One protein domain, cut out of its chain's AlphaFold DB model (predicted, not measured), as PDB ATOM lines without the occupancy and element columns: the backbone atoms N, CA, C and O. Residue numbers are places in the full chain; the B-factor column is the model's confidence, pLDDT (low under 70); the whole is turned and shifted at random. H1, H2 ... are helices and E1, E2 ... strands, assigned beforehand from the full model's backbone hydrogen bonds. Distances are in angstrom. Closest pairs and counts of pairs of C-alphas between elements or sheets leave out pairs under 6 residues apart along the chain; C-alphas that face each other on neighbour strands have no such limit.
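AT A GLANCE: This is residues 4 to 63 of the 72 residues of an uncharacterized protein of Pectobacterium brasiliense (UniProt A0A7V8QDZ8). A small, strongly twisted and curled sheet of four strands makes the body; a long loop, residues 34 to 45, swings from its edge strand E3 to its other edge strand E4, and a short helix, H1, sits out at one end, only grazing the sheet. The first strand, E1, pairs with E2 over its residues 7 to 10 and with E4 over its residues 11 to 13. The printed part has 60 residues with four named strands and one named helix, in the order E1, E2, E3, E4, H1; the sheet order is E3, E2, E1, E4, all antiparallel. The class is mixed, helices and strands, with 27 residues, under half, in named elements. The whole is compact, with a radius of gyration of the C-alphas of 11.0 A and spans of 30 by 24 by 24 A.

HOW THE PARTS SIT: E1, residues 7 to 13, is an inner strand. E2, residues 21 to 24, forms a hairpin with E1, antiparallel at 137 degrees; N 22 and O 9 are 2.8 A apart, within hydrogen-bond range. E3, residues 30 to 33, forms a hairpin with E2, antiparallel at 156 degrees, with N 31 and O 23 at 2.9 A, within hydrogen-bond range. E1, E2 and E3 are a meander, each strand the antiparallel neighbour of the one before. With E4, residues 46 to 51, they make a Greek key, a meander of three strands whose first is also the antiparallel neighbour of the fourth; N 12 and O 50 are 3.2 A apart, within hydrogen-bond range. E3 and E4 are only just apart, their closest C-alphas 8.4 A from each other. Residues 55 to 56 pair antiparallel with residues 7 to 8 of E1. H1, residues 57 to 62, only grazes the sheet, with its residues 57 to 60; its closest C-alphas to E1 are those of Ile 57 and Phe 7, 6.9 A apart. In H1 every O i to N i+4 pair is within hydrogen-bond range.

IN THESE COORDINATES: E1 begins at C-alpha 7 (27.095, -37.302, -18.478) and is 17.1 A long. E2 is 10.1 A long and E3 9.8 A. E4 measures 6.8 A from C-alpha 46 (28.293, -45.848, -29.977) to C-alpha 51. H1 is 8.7 A long and ends at C-alpha 62 (16.508, -27.678, -17.586).

THE WHOLE: The two C-alphas farthest apart are those of Thr 15 and Thr 62, 31.0 A. The printed part has no cut. The link from E3 to E4, 12 residues, is long; those from E2 to E3 and from E4 to H1 are tight, and that from E1 to E2 is short. The mean pLDDT of the printed part is 79.8, and residues 12 to 19 and 42 to 46 are under 70.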
ATOM      1  N   LYS A   4      27.549 -34.310 -10.558       76.12
ATOM      2  CA  LYS A   4      28.024 -33.271 -11.492       76.12
ATOM      3  C   LYS A   4      28.969 -33.777 -12.586       76.12
ATOM      4  O   LYS A   4      29.113 -33.112 -13.606       76.12
ATOM      5  N   ASN A   5      29.596 -34.934 -12.377       84.75
ATOM      6  CA  ASN A   5      30.519 -35.553 -13.329       84.75
ATOM      7  C   ASN A   5      29.905 -36.779 -14.026       84.75
ATOM      8  O   ASN A   5      30.638 -37.639 -14.508       84.75
ATOM      9  N   ILE A   6      28.573 -36.893 -14.017       88.69
ATOM     10  CA  ILE A   6      27.839 -37.891 -14.790       88.69
ATOM     11  C   ILE A   6      27.289 -37.215 -16.040       88.69
ATOM     12  O   ILE A   6      26.597 -36.195 -15.953       88.69
ATOM     13  N   PHE A   7      27.563 -37.811 -17.196       90.88
ATOM     14  CA  PHE A   7      27.095 -37.302 -18.478       90.88
ATOM     15  C   PHE A   7      26.248 -38.334 -19.201       90.88
ATOM     16  O   PHE A   7      26.535 -39.527 -19.173       90.88
ATOM     17  N   ILE A   8      25.215 -37.860 -19.884       89.31
ATOM     18  CA  ILE A   8      24.350 -38.676 -20.722       89.31
ATOM     19  C   ILE A   8      24.538 -38.263 -22.173       89.31
ATOM     20  O   ILE A   8      24.606 -37.077 -22.498       89.31
ATOM     21  N   ARG A   9      24.595 -39.250 -23.059       88.50
ATOM     22  CA  ARG A   9      24.526 -39.033 -24.504       88.50
ATOM     23  C   ARG A   9      23.436 -39.900 -25.094       88.50
ATOM     24  O   ARG A   9      23.278 -41.039 -24.680       88.50
ATOM     25  N   ILE A  10      22.707 -39.364 -26.059       85.38
ATOM     26  CA  ILE A  10      21.584 -40.023 -26.726       85.38
ATOM     27  C   ILE A  10      22.031 -40.337 -28.151       85.38
ATOM     28  O   ILE A  10      22.610 -39.475 -28.813       85.38
ATOM     29  N   GLY A  11      21.807 -41.554 -28.629       77.25
ATOM     30  CA  GLY A  11      22.305 -41.962 -29.942       77.25
ATOM     31  C   GLY A  11      22.003 -43.412 -30.269       77.25
ATOM     32  O   GLY A  11      21.342 -44.097 -29.493       77.25
ATOM     33  N   LEU A  12      22.504 -43.856 -31.420       68.50
ATOM     34  CA  LEU A  12      22.440 -45.245 -31.875       68.50
ATOM     35  C   LEU A  12      23.814 -45.908 -31.718       68.50
ATOM     36  O   LEU A  12      24.845 -45.232 -31.780       68.50
ATOM     37  N   SER A  13      23.853 -47.235 -31.573       65.50
ATOM     38  CA  SER A  13      25.129 -47.944 -31.754       65.50
ATOM     39  C   SER A  13      25.616 -47.828 -33.201       65.50
ATOM     40  O   SER A  13      24.815 -47.632 -34.122       65.50
ATOM     41  N   GLY A  14      26.921 -48.044 -33.403       59.09
ATOM     42  CA  GLY A  14      27.579 -48.165 -34.716       59.09
ATOM     43  C   GLY A  14      26.902 -49.113 -35.707       59.09
ATOM     44  O   GLY A  14      27.149 -49.032 -36.906       59.09
ATOM     45  N   THR A  15      26.024 -49.998 -35.236       61.81
ATOM     46  CA  THR A  15      25.350 -51.021 -36.043       61.81
ATOM     47  C   THR A  15      23.869 -50.719 -36.296       61.81
ATOM     48  O   THR A  15      23.160 -51.550 -36.856       61.81
ATOM     49  N   GLY A  16      23.373 -49.540 -35.894       60.06
ATOM     50  CA  GLY A  16      21.957 -49.169 -36.022       60.06
ATOM     51  C   GLY A  16      21.030 -49.909 -35.050       60.06
ATOM     52  O   GLY A  16      19.812 -49.736 -35.095       60.06
ATOM     53  N   VAL A  17      21.602 -50.711 -34.151       62.44
ATOM     54  CA  VAL A  17      20.899 -51.403 -33.073       62.44
ATOM     55  C   VAL A  17      20.824 -50.473 -31.858       62.44
ATOM     56  O   VAL A  17      21.692 -49.621 -31.644       62.44
ATOM     57  N   ARG A  18      19.780 -50.628 -31.042       67.75
ATOM     58  CA  ARG A  18      19.718 -50.031 -29.697       67.75
ATOM     59  C   ARG A  18      21.001 -50.406 -28.954       67.75
ATOM     60  O   ARG A  18      21.430 -51.551 -29.044       67.75
ATOM     61  N   PRO A  19      21.662 -49.436 -28.327       65.50
ATOM     62  CA  PRO A  19      21.191 -48.670 -27.183       65.50
ATOM     63  C   PRO A  19      20.602 -47.317 -27.583       65.50
ATOM     64  O   PRO A  19      20.768 -46.880 -28.714       65.50
ATOM     65  N   ASN A  20      19.891 -46.680 -26.649       76.44
ATOM     66  CA  ASN A  20      19.244 -45.383 -26.893       76.44
ATOM     67  C   ASN A  20      19.922 -44.230 -26.144       76.44
ATOM     68  O   ASN A  20      19.790 -43.078 -26.548       76.44
ATOM     69  N   TYR A  21      20.655 -44.508 -25.068       85.62
ATOM     70  CA  TYR A  21      21.533 -43.530 -24.438       85.62
ATOM     71  C   TYR A  21      22.675 -44.232 -23.706       85.62
ATOM     72  O   TYR A  21      22.569 -45.409 -23.362       85.62
ATOM     73  N   GLN A  22      23.769 -43.517 -23.472       87.81
ATOM     74  CA  GLN A  22      24.858 -43.958 -22.606       87.81
ATOM     75  C   GLN A  22      25.044 -43.014 -21.435       87.81
ATOM     76  O   GLN A  22      24.779 -41.816 -21.546       87.81
ATOM     77  N   VAL A  23      25.552 -43.576 -20.346       88.50
ATOM     78  CA  VAL A  23      25.942 -42.864 -19.138       88.50
ATOM     79  C   VAL A  23      27.456 -42.965 -18.987       88.50
ATOM     80  O   VAL A  23      28.003 -44.061 -18.915       88.50
ATOM     81  N   GLU A  24      28.124 -41.823 -18.944       89.62
ATOM     82  CA  GLU A  24      29.545 -41.695 -18.636       89.62
ATOM     83  C   GLU A  24      29.689 -41.344 -17.152       89.62
ATOM     84  O   GLU A  24      29.157 -40.333 -16.687       89.62
ATOM     85  N   LEU A  25      30.356 -42.219 -16.399       88.25
ATOM     86  CA  LEU A  25      30.579 -42.084 -14.963       88.25
ATOM     87  C   LEU A  25      31.881 -41.318 -14.667       88.25
ATOM     88  O   LEU A  25      32.795 -41.315 -15.490       88.25
ATOM     89  N   PRO A  26      32.051 -40.759 -13.449       86.94
ATOM     90  CA  PRO A  26      33.228 -39.948 -13.111       86.94
ATOM     91  C   PRO A  26      34.572 -40.687 -13.196       86.94
ATOM     92  O   PRO A  26      35.623 -40.055 -13.214       86.94
ATOM     93  N   ASN A  27      34.553 -42.020 -13.200       86.69
ATOM     94  CA  ASN A  27      35.734 -42.868 -13.354       86.69
ATOM     95  C   ASN A  27      36.055 -43.198 -14.826       86.69
ATOM     96  O   ASN A  27      36.900 -44.053 -15.074       86.69
ATOM     97  N   GLY A  28      35.362 -42.577 -15.785       83.44
ATOM     98  CA  GLY A  28      35.508 -42.838 -17.216       83.44
ATOM     99  C   GLY A  28      34.783 -44.094 -17.706       83.44
ATOM    100  O   GLY A  28      34.848 -44.403 -18.892       83.44
ATOM    101  N   ARG A  29      34.075 -44.828 -16.832       86.00
ATOM    102  CA  ARG A  29      33.258 -45.971 -17.261       86.00
ATOM    103  C   ARG A  29      32.054 -45.467 -18.050       86.00
ATOM    104  O   ARG A  29      31.303 -44.625 -17.562       86.00
ATOM    105  N   VAL A  30      31.838 -46.052 -19.222       85.62
ATOM    106  CA  VAL A  30      30.656 -45.820 -20.054       85.62
ATOM    107  C   VAL A  30      29.723 -47.020 -19.942       85.62
ATOM    108  O   VAL A  30      30.168 -48.167 -19.945       85.62
ATOM    109  N   ILE A  31      28.429 -46.751 -19.794       86.94
ATOM    110  CA  ILE A  31      27.381 -47.766 -19.688       86.94
ATOM    111  C   ILE A  31      26.335 -47.483 -20.762       86.94
ATOM    112  O   ILE A  31      25.723 -46.415 -20.764       86.94
ATOM    113  N   ALA A  32      26.122 -48.439 -21.663       86.12
ATOM    114  CA  ALA A  32      25.083 -48.367 -22.678       86.12
ATOM    115  C   ALA A  32      23.743 -48.858 -22.114       86.12
ATOM    116  O   ALA A  32      23.667 -49.945 -21.541       86.12
ATOM    117  N   ILE A  33      22.681 -48.069 -22.302       86.94
ATOM    118  CA  ILE A  33      21.345 -48.367 -21.786       86.94
ATOM    119  C   ILE A  33      20.337 -48.481 -22.932       86.94
ATOM    120  O   ILE A  33      20.253 -47.635 -23.836       86.94
ATOM    121  N   ASN A  34      19.514 -49.525 -22.883       83.06
ATOM    122  CA  ASN A  34      18.357 -49.634 -23.757       83.06
ATOM    123  C   ASN A  34      17.224 -48.742 -23.230       83.06
ATOM    124  O   ASN A  34      16.637 -48.991 -22.188       83.06
ATOM    125  N   GLY A  35      16.865 -47.713 -23.993       78.94
ATOM    126  CA  GLY A  35      15.816 -46.768 -23.590       78.94
ATOM    127  C   GLY A  35      14.377 -47.299 -23.619       78.94
ATOM    128  O   GLY A  35      13.484 -46.520 -23.326       78.94
ATOM    129  N   ILE A  36      14.124 -48.562 -24.002       81.94
ATOM    130  CA  ILE A  36      12.796 -49.185 -23.800       81.94
ATOM    131  C   ILE A  36      12.655 -49.735 -22.384       81.94
ATOM    132  O   ILE A  36      11.635 -49.502 -21.747       81.94
ATOM    133  N   ASN A  37      13.634 -50.515 -21.922       84.94
ATOM    134  CA  ASN A  37      13.536 -51.268 -20.668       84.94
ATOM    135  C   ASN A  37      14.455 -50.726 -19.561       84.94
ATOM    136  O   ASN A  37      14.360 -51.181 -18.431       84.94
ATOM    137  N   HIS A  38      15.304 -49.742 -19.871       85.00
ATOM    138  CA  HIS A  38      16.278 -49.127 -18.965       85.00
ATOM    139  C   HIS A  38      17.321 -50.097 -18.391       85.00
ATOM    140  O   HIS A  38      17.901 -49.835 -17.339       85.00
ATOM    141  N   GLU A  39      17.603 -51.187 -19.102       87.19
ATOM    142  CA  GLU A  39      18.618 -52.167 -18.711       87.19
ATOM    143  C   GLU A  39      19.965 -51.894 -19.397       87.19
ATOM    144  O   GLU A  39      20.014 -51.370 -20.519       87.19
ATOM    145  N   GLU A  40      21.063 -52.264 -18.719       86.69
ATOM    146  CA  GLU A  40      22.404 -52.259 -19.313       86.69
ATOM    147  C   GLU A  40      22.473 -53.253 -20.477       86.69
ATOM    148  O   GLU A  40      21.981 -54.379 -20.398       86.69
ATOM    149  N   PHE A  41      23.123 -52.847 -21.560       77.75
ATOM    150  CA  PHE A  41      23.354 -53.682 -22.730       77.75
ATOM    151  C   PHE A  41      24.847 -53.678 -23.061       77.75
ATOM    152  O   PHE A  41      25.467 -52.624 -23.149       77.75
ATOM    153  N   GLY A  42      25.430 -54.867 -23.229       67.81
ATOM    154  CA  GLY A  42      26.873 -55.069 -23.388       67.81
ATOM    155  C   GLY A  42      27.427 -54.726 -24.773       67.81
ATOM    156  O   GLY A  42      28.146 -55.545 -25.337       67.81
ATOM    157  N   VAL A  43      27.096 -53.560 -25.336       64.44
ATOM    158  CA  VAL A  43      27.888 -53.006 -26.449       64.44
ATOM    159  C   VAL A  43      28.934 -52.052 -25.941       64.44
ATOM    160  O   VAL A  43      28.688 -51.247 -25.045       64.44
ATOM    161  N   GLU A  44      30.096 -52.143 -26.570       57.47
ATOM    162  CA  GLU A  44      31.265 -51.373 -26.180       57.47
ATOM    163  C   GLU A  44      31.215 -49.940 -26.725       57.47
ATOM    164  O   GLU A  44      31.706 -49.037 -26.054       57.47
ATOM    165  N   GLU A  45      30.593 -49.687 -27.891       62.53
ATOM    166  CA  GLU A  45      30.758 -48.396 -28.573       62.53
ATOM    167  C   GLU A  45      29.514 -47.890 -29.326       62.53
ATOM    168  O   GLU A  45      28.808 -48.613 -30.037       62.53
ATOM    169  N   PHE A  46      29.260 -46.589 -29.175       69.00
ATOM    170  CA  PHE A  46      28.293 -45.848 -29.977       69.00
ATOM    171  C   PHE A  46      28.936 -45.348 -31.264       69.00
ATOM    172  O   PHE A  46      30.134 -45.073 -31.309       69.00
ATOM    173  N   ASP A  47      28.117 -45.155 -32.298       73.38
ATOM    174  CA  ASP A  47      28.571 -44.451 -33.491       73.38
ATOM    175  C   ASP A  47      28.916 -43.003 -33.114       73.38
ATOM    176  O   ASP A  47      28.021 -42.204 -32.816       73.38
ATOM    177  N   SER A  48      30.199 -42.637 -33.139       74.12
ATOM    178  CA  SER A  48      30.646 -41.277 -32.817       74.12
ATOM    179  C   SER A  48      30.038 -40.211 -33.734       74.12
ATOM    180  O   SER A  48      29.990 -39.040 -33.360       74.12
ATOM    181  N   TYR A  49      29.552 -40.601 -34.917       77.94
ATOM    182  CA  TYR A  49      28.878 -39.718 -35.868       77.94
ATOM    183  C   TYR A  49      27.355 -39.671 -35.677       77.94
ATOM    184  O   TYR A  49      26.698 -38.806 -36.258       77.94
ATOM    185  N   ARG A  50      26.777 -40.568 -34.867       77.12
ATOM    186  CA  ARG A  50      25.329 -40.648 -34.588       77.12
ATOM    187  C   ARG A  50      25.026 -40.666 -33.090       77.12
ATOM    188  O   ARG A  50      24.106 -41.348 -32.629       77.12
ATOM    189  N   ILE A  51      25.788 -39.877 -32.338       82.44
ATOM    190  CA  ILE A  51      25.617 -39.659 -30.905       82.44
ATOM    191  C   ILE A  51      25.554 -38.163 -30.596       82.44
ATOM    192  O   ILE A  51      26.239 -37.344 -31.209       82.44
ATOM    193  N   SER A  52      24.722 -37.783 -29.631       86.19
ATOM    194  CA  SER A  52      24.633 -36.404 -29.175       86.19
ATOM    195  C   SER A  52      25.927 -35.932 -28.500       86.19
ATOM    196  O   SER A  52      26.768 -36.707 -28.021       86.19
ATOM    197  N   ARG A  53      26.034 -34.610 -28.339       88.19
ATOM    198  CA  ARG A  53      26.930 -34.019 -27.337       88.19
ATOM    199  C   ARG A  53      26.598 -34.559 -25.927       88.19
ATOM    200  O   ARG A  53      25.468 -35.013 -25.721       88.19
ATOM    201  N   PRO A  54      27.537 -34.516 -24.967       89.88
ATOM    202  CA  PRO A  54      27.252 -34.922 -23.598       89.88
ATOM    203  C   PRO A  54      26.345 -33.898 -22.911       89.88
ATOM    204  O   PRO A  54      26.507 -32.690 -23.097       89.88
ATOM    205  N   TYR A  55      25.416 -34.394 -22.103       89.94
ATOM    206  CA  TYR A  55      24.543 -33.602 -21.248       89.94
ATOM    207  C   TYR A  55      24.783 -33.972 -19.790       89.94
ATOM    208  O   TYR A  55      24.717 -35.142 -19.423       89.94
ATOM    209  N   SER A  56      25.033 -32.975 -18.950       90.56
ATOM    210  CA  SER A  56      24.964 -33.145 -17.498       90.56
ATOM    211  C   SER A  56      23.514 -33.338 -17.043       90.56
ATOM    212  O   SER A  56      22.566 -32.949 -17.733       90.56
ATOM    213  N   ILE A  57      23.337 -33.879 -15.840       85.06
ATOM    214  CA  ILE A  57      22.014 -34.022 -15.212       85.06
ATOM    215  C   ILE A  57      21.306 -32.660 -15.081       85.06
ATOM    216  O   ILE A  57      20.112 -32.555 -15.351       85.06
ATOM    217  N   GLU A  58      22.034 -31.593 -14.741       87.06
ATOM    218  CA  GLU A  58      21.478 -30.235 -14.649       87.06
ATOM    219  C   GLU A  58      20.946 -29.732 -16.002       87.06
ATOM    220  O   GLU A  58      19.850 -29.171 -16.083       87.06
ATOM    221  N   GLN A  59      21.680 -29.988 -17.088       86.44
ATOM    222  CA  GLN A  59      21.223 -29.650 -18.437       86.44
ATOM    223  C   GLN A  59      19.967 -30.436 -18.822       86.44
ATOM    224  O   GLN A  59      19.051 -29.858 -19.393       86.44
ATOM    225  N   LEU A  60      19.879 -31.722 -18.479       82.25
ATOM    226  CA  LEU A  60      18.676 -32.513 -18.752       82.25
ATOM    227  C   LEU A  60      17.458 -32.024 -17.959       82.25
ATOM    228  O   LEU A  60      16.375 -31.924 -18.523       82.25
ATOM    229  N   ASN A  61      17.635 -31.649 -16.691       79.81
ATOM    230  CA  ASN A  61      16.550 -31.119 -15.856       79.81
ATOM    231  C   ASN A  61      16.020 -29.765 -16.350       79.81
ATOM    232  O   ASN A  61      14.860 -29.422 -16.119       79.81
ATOM    233  N   THR A  62      16.870 -28.983 -17.017       81.19
ATOM    234  CA  THR A  62      16.508 -27.678 -17.586       81.19
ATOM    235  C   THR A  62      16.054 -27.774 -19.045       81.19
ATOM    236  O   THR A  62      15.389 -26.861 -19.543       81.19
ATOM    237  N   MET A  63      16.340 -28.888 -19.729       75.44
ATOM    238  CA  MET A  63      15.822 -29.174 -21.063       75.44
ATOM    239  C   MET A  63      14.318 -29.447 -20.997       75.44
ATOM    240  O   MET A  63      13.860 -30.561 -20.757       75.44
TER     241      MET A  63